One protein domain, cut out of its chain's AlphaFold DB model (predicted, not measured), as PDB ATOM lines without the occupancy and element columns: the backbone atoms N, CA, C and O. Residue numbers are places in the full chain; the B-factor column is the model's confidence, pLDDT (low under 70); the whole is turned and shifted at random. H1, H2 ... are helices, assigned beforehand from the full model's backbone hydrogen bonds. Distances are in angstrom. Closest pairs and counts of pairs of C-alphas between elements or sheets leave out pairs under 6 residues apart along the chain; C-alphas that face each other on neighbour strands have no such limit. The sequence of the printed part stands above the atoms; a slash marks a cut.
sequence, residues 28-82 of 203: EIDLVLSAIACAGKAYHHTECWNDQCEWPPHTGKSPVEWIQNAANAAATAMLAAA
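What this domain is: This is residues 28 to 82 of the 203 residues of the protein "Helix-turn-helix transcriptional regulator" of Cupriavidus gilardii (UniProt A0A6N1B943). Two helices lie side by side and run opposite ways as a helical hairpin, H1 and then H2. A long looped link, residues 43 to 62, joins them at one end of the pair. The printed part has 55 residues with two named helices and no named strand, and its class is all helix. It is compact, with a radius of gyration of the C-alphas of 11.4 A, and spans 36 by 18 by 16 A.

How they stand to each other: H1, residues 28 to 42, touches H2, residues 63 to 80, with 24 pairs of C-alphas within 8 A. Their closest C-alphas, those of Glu 28 and Ala 74, are 4.6 A apart. The two run opposite ways at a shallow tilt of 5 degrees, as a hairpin. In H2 every O i to N i+4 pair is within hydrogen-bond range; in H1, 10 of 11 are.

Where its parts are: H1 measures 21.4 A and begins with C-alpha 28 at (-28.217, -30.680, 25.097). H2 measures 25.7 A and ends with C-alpha 80 at (-21.135, -39.713, 27.970).

The domain as a whole: The C-alphas farthest apart, of His 44 and Ala 82, are 36.9 A apart. The printed part has no cut. The link from H1 to H2 is long, 20 residues. Residues 81 to 82 have pLDDT under 70.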
ATOM      1  N   GLU A  28     -28.531 -30.011  26.355       83.94
ATOM      2  CA  GLU A  28     -28.217 -30.680  25.097       83.94
ATOM      3  C   GLU A  28     -29.363 -30.550  24.090       83.94
ATOM      4  O   GLU A  28     -29.126 -30.257  22.921       83.94
ATOM      5  N   ILE A  29     -30.608 -30.705  24.544       83.75
ATOM      6  CA  ILE A  29     -31.800 -30.545  23.702       83.75
ATOM      7  C   ILE A  29     -31.992 -29.067  23.354       83.75
ATOM      8  O   ILE A  29     -32.221 -28.720  22.195       83.75
ATOM      9  N   ASP A  30     -31.801 -28.187  24.332       84.25
ATOM     10  CA  ASP A  30     -31.910 -26.739  24.169       84.25
ATOM     11  C   ASP A  30     -30.899 -26.193  23.140       84.25
ATOM     12  O   ASP A  30     -31.218 -25.280  22.378       84.25
ATOM     13  N   LEU A  31     -29.702 -26.786  23.029       86.06
ATOM     14  CA  LEU A  31     -28.730 -26.452  21.975       86.06
ATOM     15  C   LEU A  31     -29.251 -26.756  20.569       86.06
ATOM     16  O   LEU A  31     -29.052 -25.955  19.653       86.06
ATOM     17  N   VAL A  32     -29.920 -27.897  20.399       91.56
ATOM     18  CA  VAL A  32     -30.499 -28.301  19.112       91.56
ATOM     19  C   VAL A  32     -31.645 -27.367  18.738       91.56
ATOM     20  O   VAL A  32     -31.674 -26.850  17.621       91.56
ATOM     21  N   LEU A  33     -32.551 -27.095  19.679       91.12
ATOM     22  CA  LEU A  33     -33.670 -26.174  19.464       91.12
ATOM     23  C   LEU A  33     -33.177 -24.767  19.126       91.12
ATOM     24  O   LEU A  33     -33.694 -24.129  18.207       91.12
ATOM     25  N   SER A  34     -32.111 -24.321  19.790       90.25
ATOM     26  CA  SER A  34     -31.507 -23.029  19.502       90.25
ATOM     27  C   SER A  34     -30.918 -22.950  18.093       90.25
ATOM     28  O   SER A  34     -31.136 -21.960  17.396       90.25
ATOM     29  N   ALA A  35     -30.252 -24.009  17.618       90.88
ATOM     30  CA  ALA A  35     -29.765 -24.073  16.239       90.88
ATOM     31  C   ALA A  35     -30.908 -23.984  15.212       90.88
ATOM     32  O   ALA A  35     -30.782 -23.284  14.208       90.88
ATOM     33  N   ILE A  36     -32.052 -24.621  15.487       92.06
ATOM     34  CA  ILE A  36     -33.244 -24.559  14.627       92.06
ATOM     35  C   ILE A  36     -33.875 -23.157  14.649       92.06
ATOM     36  O   ILE A  36     -34.321 -22.656  13.614       92.06
ATOM     37  N   ALA A  37     -33.919 -22.499  15.808       89.38
ATOM     38  CA  ALA A  37     -34.411 -21.128  15.921       89.38
ATOM     39  C   ALA A  37     -33.508 -20.140  15.162       89.38
ATOM     40  O   ALA A  37     -33.994 -19.285  14.421       89.38
ATOM     41  N   CYS A  38     -32.187 -20.298  15.276       89.19
ATOM     42  CA  CYS A  38     -31.213 -19.520  14.514       89.19
ATOM     43  C   CYS A  38     -31.306 -19.785  13.004       89.19
ATOM     44  O   CYS A  38     -31.235 -18.835  12.229       89.19
ATOM     45  N   ALA A  39     -31.559 -21.026  12.576       88.69
ATOM     46  CA  ALA A  39     -31.819 -21.361  11.173       88.69
ATOM     47  C   ALA A  39     -33.029 -20.598  10.611       88.69
ATOM     48  O   ALA A  39     -32.918 -19.931   9.584       88.69
ATOM     49  N   GLY A  40     -34.157 -20.618  11.329       85.44
ATOM     50  CA  GLY A  40     -35.360 -19.863  10.961       85.44
ATOM     51  C   GLY A  40     -35.198 -18.342  11.065       85.44
ATOM     52  O   GLY A  40     -35.972 -17.587  10.474       85.44
ATOM     53  N   LYS A  41     -34.203 -17.871  11.826       87.25
ATOM     54  CA  LYS A  41     -33.825 -16.456  11.893       87.25
ATOM     55  C   LYS A  41     -32.950 -16.041  10.710       87.25
ATOM     56  O   LYS A  41     -33.139 -14.946  10.192       87.25
ATOM     57  N   ALA A  42     -32.012 -16.892  10.304       85.19
ATOM     58  CA  ALA A  42     -31.153 -16.662   9.148       85.19
ATOM     59  C   ALA A  42     -31.947 -16.753   7.836       85.19
ATOM     60  O   ALA A  42     -31.777 -15.915   6.953       85.19
ATOM     61  N   TYR A  43     -32.868 -17.717   7.744       82.06
ATOM     62  CA  TYR A  43     -33.701 -17.946   6.569       82.06
ATOM     63  C   TYR A  43     -35.164 -18.172   6.939       82.06
ATOM     64  O   TYR A  43     -35.510 -19.063   7.710       82.06
ATOM     65  N   HIS A  44     -36.038 -17.412   6.284       79.12
ATOM     66  CA  HIS A  44     -37.490 -17.481   6.463       79.12
ATOM     67  C   HIS A  44     -38.134 -18.714   5.796       79.12
ATOM     68  O   HIS A  44     -39.301 -19.006   6.060       79.12
ATOM     69  N   HIS A  45     -37.389 -19.438   4.949       76.69
ATOM     70  CA  HIS A  45     -37.832 -20.638   4.237       76.69
ATOM     71  C   HIS A  45     -36.786 -21.748   4.357       76.69
ATOM     72  O   HIS A  45     -35.586 -21.498   4.234       76.69
ATOM     73  N   THR A  46     -37.245 -22.981   4.569       81.75
ATOM     74  CA  THR A  46     -36.383 -24.155   4.780       81.75
ATOM     75  C   THR A  46     -35.620 -24.587   3.528       81.75
ATOM     76  O   THR A  46     -34.606 -25.269   3.643       81.75
ATOM     77  N   GLU A  47     -36.062 -24.176   2.337       78.94
ATOM     78  CA  GLU A  47     -35.402 -24.489   1.058       78.94
ATOM     79  C   GLU A  47     -33.972 -23.927   0.981       78.94
ATOM     80  O   GLU A  47     -33.098 -24.561   0.395       78.94
ATOM     81  N   CYS A  48     -33.707 -22.802   1.653       79.62
ATOM     82  CA  CYS A  48     -32.397 -22.141   1.691       79.62
ATOM     83  C   CYS A  48     -31.496 -22.627   2.837       79.62
ATOM     84  O   CYS A  48     -30.415 -22.095   3.056       79.62
ATOM     85  N   TRP A  49     -31.908 -23.625   3.624       87.44
ATOM     86  CA  TRP A  49     -31.144 -24.024   4.816       87.44
ATOM     87  C   TRP A  49     -29.838 -24.771   4.512       87.44
ATOM     88  O   TRP A  49     -29.036 -24.991   5.420       87.44
ATOM     89  N   ASN A  50     -29.607 -25.152   3.254       88.25
ATOM     90  CA  ASN A  50     -28.313 -25.662   2.795       88.25
ATOM     91  C   ASN A  50     -27.378 -24.549   2.304       88.25
ATOM     92  O   ASN A  50     -26.195 -24.814   2.085       88.25
ATOM     93  N   ASP A  51     -27.887 -23.328   2.134       85.00
ATOM     94  CA  ASP A  51     -27.095 -22.218   1.627       85.00
ATOM     95  C   ASP A  51     -26.054 -21.799   2.660       85.00
ATOM     96  O   ASP A  51     -26.271 -21.873   3.877       85.00
ATOM     97  N   GLN A  52     -24.903 -21.345   2.159       87.94
ATOM     98  CA  GLN A  52     -23.807 -20.965   3.030       87.94
ATOM     99  C   GLN A  52     -24.189 -19.757   3.879       87.94
ATOM    100  O   GLN A  52     -24.525 -18.687   3.375       87.94
ATOM    101  N   CYS A  53     -24.130 -19.940   5.186       82.56
ATOM    102  CA  CYS A  53     -24.353 -18.916   6.180       82.56
ATOM    103  C   CYS A  53     -23.510 -19.294   7.391       82.56
ATOM    104  O   CYS A  53     -23.477 -20.459   7.790       82.56
ATOM    105  N   GLU A  54     -22.829 -18.319   7.978       81.50
ATOM    106  CA  GLU A  54     -22.095 -18.494   9.224       81.50
ATOM    107  C   GLU A  54     -22.819 -17.716  10.318       81.50
ATOM    108  O   GLU A  54     -23.129 -16.536  10.157       81.50
ATOM    109  N   TRP A  55     -23.109 -18.384  11.432       74.88
ATOM    110  CA  TRP A  55     -23.792 -17.771  12.563       74.88
ATOM    111  C   TRP A  55     -23.175 -18.271  13.868       74.88
ATOM    112  O   TRP A  55     -23.624 -19.274  14.429       74.88
ATOM    113  N   PRO A  56     -22.137 -17.584  14.378       71.00
ATOM    114  CA  PRO A  56     -21.578 -17.891  15.688       71.00
ATOM    115  C   PRO A  56     -22.676 -17.825  16.769       71.00
ATOM    116  O   PRO A  56     -23.475 -16.885  16.756       71.00
ATOM    117  N   PRO A  57     -22.759 -18.793  17.701       71.50
ATOM    118  CA  PRO A  57     -21.753 -19.807  18.035       71.50
ATOM    119  C   PRO A  57     -21.924 -21.165  17.323       71.50
ATOM    120  O   PRO A  57     -21.273 -22.136  17.708       71.50
ATOM    121  N   HIS A  58     -22.806 -21.285  16.329       81.62
ATOM    122  CA  HIS A  58     -23.052 -22.573  15.685       81.62
ATOM    123  C   HIS A  58     -21.857 -23.035  14.850       81.62
ATOM    124  O   HIS A  58     -21.203 -22.256  14.161       81.62
ATOM    125  N   THR A  59     -21.579 -24.337  14.916       82.38
ATOM    126  CA  THR A  59     -20.524 -24.978  14.125       82.38
ATOM    127  C   THR A  59     -21.109 -25.473  12.809       82.38
ATOM    128  O   THR A  59     -22.087 -26.218  12.818       82.38
ATOM    129  N   GLY A  60     -20.501 -25.095  11.687       86.62
ATOM    130  CA  GLY A  60     -20.943 -25.467  10.340       86.62
ATOM    131  C   GLY A  60     -21.129 -24.247   9.443       86.62
ATOM    132  O   GLY A  60     -21.175 -23.112   9.916       86.62
ATOM    133  N   LYS A  61     -21.226 -24.493   8.140       90.31
ATOM    134  CA  LYS A  61     -21.327 -23.456   7.105       90.31
ATOM    135  C   LYS A  61     -22.741 -23.251   6.592       90.31
ATOM    136  O   LYS A  61     -22.926 -22.440   5.698       90.31
ATOM    137  N   SER A  62     -23.719 -23.990   7.098       90.44
ATOM    138  CA  SER A  62     -25.121 -23.835   6.728       90.44
ATOM    139  C   SER A  62     -26.029 -24.168   7.912       90.44
ATOM    140  O   SER A  62     -25.620 -24.906   8.815       90.44
ATOM    141  N   PRO A  63     -27.278 -23.682   7.909       88.31
ATOM    142  CA  PRO A  63     -28.263 -24.036   8.923       88.31
ATOM    143  C   PRO A  63     -28.457 -25.542   9.140       88.31
ATOM    144  O   PRO A  63     -28.552 -25.985  10.285       88.31
ATOM    145  N   VAL A  64     -28.469 -26.346   8.071       87.19
ATOM    146  CA  VAL A  64     -28.538 -27.813   8.192       87.19
ATOM    147  C   VAL A  64     -27.325 -28.359   8.946       87.19
ATOM    148  O   VAL A  64     -27.493 -29.178   9.852       87.19
ATOM    149  N   GLU A  65     -26.117 -27.887   8.628       86.12
ATOM    150  CA  GLU A  65     -24.907 -28.305   9.339       86.12
ATOM    151  C   GLU A  65     -24.934 -27.883  10.811       86.12
ATOM    152  O   GLU A  65     -24.559 -28.679  11.668       86.12
ATOM    153  N   TRP A  66     -25.426 -26.683  11.135       90.12
ATOM    154  CA  TRP A  66     -25.559 -26.226  12.524       90.12
ATOM    155  C   TRP A  66     -26.442 -27.157  13.346       90.12
ATOM    156  O   TRP A  66     -26.061 -27.573  14.441       90.12
ATOM    157  N   ILE A  67     -27.616 -27.492  12.806       90.19
ATOM    158  CA  ILE A  67     -28.591 -28.363  13.462       90.19
ATOM    159  C   ILE A  67     -28.006 -29.768  13.615       90.19
ATOM    160  O   ILE A  67     -28.072 -30.347  14.699       90.19
ATOM    161  N   GLN A  68     -27.387 -30.302  12.559       88.38
ATOM    162  CA  GLN A  68     -26.796 -31.637  12.590       88.38
ATOM    163  C   GLN A  68     -25.626 -31.724  13.578       88.38
ATOM    164  O   GLN A  68     -25.536 -32.687  14.340       88.38
ATOM    165  N   ASN A  69     -24.750 -30.720  13.607       86.06
ATOM    166  CA  ASN A  69     -23.619 -30.672  14.527       86.06
ATOM    167  C   ASN A  69     -24.083 -30.514  15.977       86.06
ATOM    168  O   ASN A  69     -23.567 -31.209  16.853       86.06
ATOM    169  N   ALA A  70     -25.094 -29.677  16.232       87.88
ATOM    170  CA  ALA A  70     -25.708 -29.559  17.552       87.88
ATOM    171  C   ALA A  70     -26.323 -30.893  18.004       87.88
ATOM    172  O   ALA A  70     -26.096 -31.318  19.134       87.88
ATOM    173  N   ALA A  71     -27.034 -31.593  17.114       86.00
ATOM    174  CA  ALA A  71     -27.627 -32.894  17.414       86.00
ATOM    175  C   ALA A  71     -26.564 -33.968  17.701       86.00
ATOM    176  O   ALA A  71     -26.701 -34.736  18.652       86.00
ATOM    177  N   ASN A  72     -25.478 -33.996  16.925       83.50
ATOM    178  CA  ASN A  72     -24.365 -34.922  17.144       83.50
ATOM    179  C   ASN A  72     -23.652 -34.652  18.479       83.50
ATOM    180  O   ASN A  72     -23.328 -35.591  19.212       83.50
ATOM    181  N   ALA A  73     -23.428 -33.377  18.813       80.50
ATOM    182  CA  ALA A  73     -22.826 -32.973  20.080       80.50
ATOM    183  C   ALA A  73     -23.723 -33.344  21.271       80.50
ATOM    184  O   ALA A  73     -23.244 -33.948  22.229       80.50
ATOM    185  N   ALA A  74     -25.026 -33.065  21.171       81.81
ATOM    186  CA  ALA A  74     -26.026 -33.452  22.159       81.81
ATOM    187  C   ALA A  74     -26.040 -34.971  22.384       81.81
ATOM    188  O   ALA A  74     -25.918 -35.429  23.516       81.81
ATOM    189  N   ALA A  75     -26.097 -35.765  21.311       78.88
ATOM    190  CA  ALA A  75     -26.078 -37.222  21.409       78.88
ATOM    191  C   ALA A  75     -24.797 -37.742  22.080       78.88
ATOM    192  O   ALA A  75     -24.860 -38.610  22.950       78.88
ATOM    193  N   THR A  76     -23.639 -37.182  21.721       79.00
ATOM    194  CA  THR A  76     -22.351 -37.548  22.329       79.00
ATOM    195  C   THR A  76     -22.331 -37.229  23.824       79.00
ATOM    196  O   THR A  76     -21.934 -38.076  24.624       79.00
ATOM    197  N   ALA A  77     -22.802 -36.042  24.214       77.25
ATOM    198  CA  ALA A  77     -22.873 -35.625  25.612       77.25
ATOM    199  C   ALA A  77     -23.831 -36.506  26.426       77.25
ATOM    200  O   ALA A  77     -23.476 -36.972  27.506       77.25
ATOM    201  N   MET A  78     -25.008 -36.819  25.881       74.81
ATOM    202  CA  MET A  78     -25.989 -37.681  26.545       74.81
ATOM    203  C   MET A  78     -25.492 -39.125  26.697       74.81
ATOM    204  O   MET A  78     -25.754 -39.757  27.719       74.81
ATOM    205  N   LEU A  79     -24.739 -39.645  25.720       75.56
ATOM    206  CA  LEU A  79     -24.082 -40.952  25.830       75.56
ATOM    207  C   LEU A  79     -22.967 -40.946  26.883       75.56
ATOM    208  O   LEU A  79     -22.844 -41.905  27.640       75.56
ATOM    209  N   ALA A  80     -22.180 -39.870  26.959       72.75
ATOM    210  CA  ALA A  80     -21.135 -39.713  27.970       72.75
ATOM    211  C   ALA A  80     -21.704 -39.528  29.391       72.75
ATOM    212  O   ALA A  80     -21.060 -39.913  30.364       72.75
ATOM    213  N   ALA A  81     -22.912 -38.969  29.511       60.44
ATOM    214  CA  ALA A  81     -23.603 -38.732  30.776       60.44
ATOM    215  C   ALA A  81     -24.421 -39.935  31.285       60.44
ATOM    216  O   ALA A  81     -24.975 -39.868  32.383       60.44
ATOM    217  N   ALA A  82     -24.516 -41.034  30.526       46.97
ATOM    218  CA  ALA A  82     -25.261 -42.215  30.950       46.97
ATOM    219  C   ALA A  82     -24.541 -42.927  32.119       46.97
ATOM    220  O   ALA A  82     -23.429 -43.433  31.934       46.97
TER     221      ALA A  82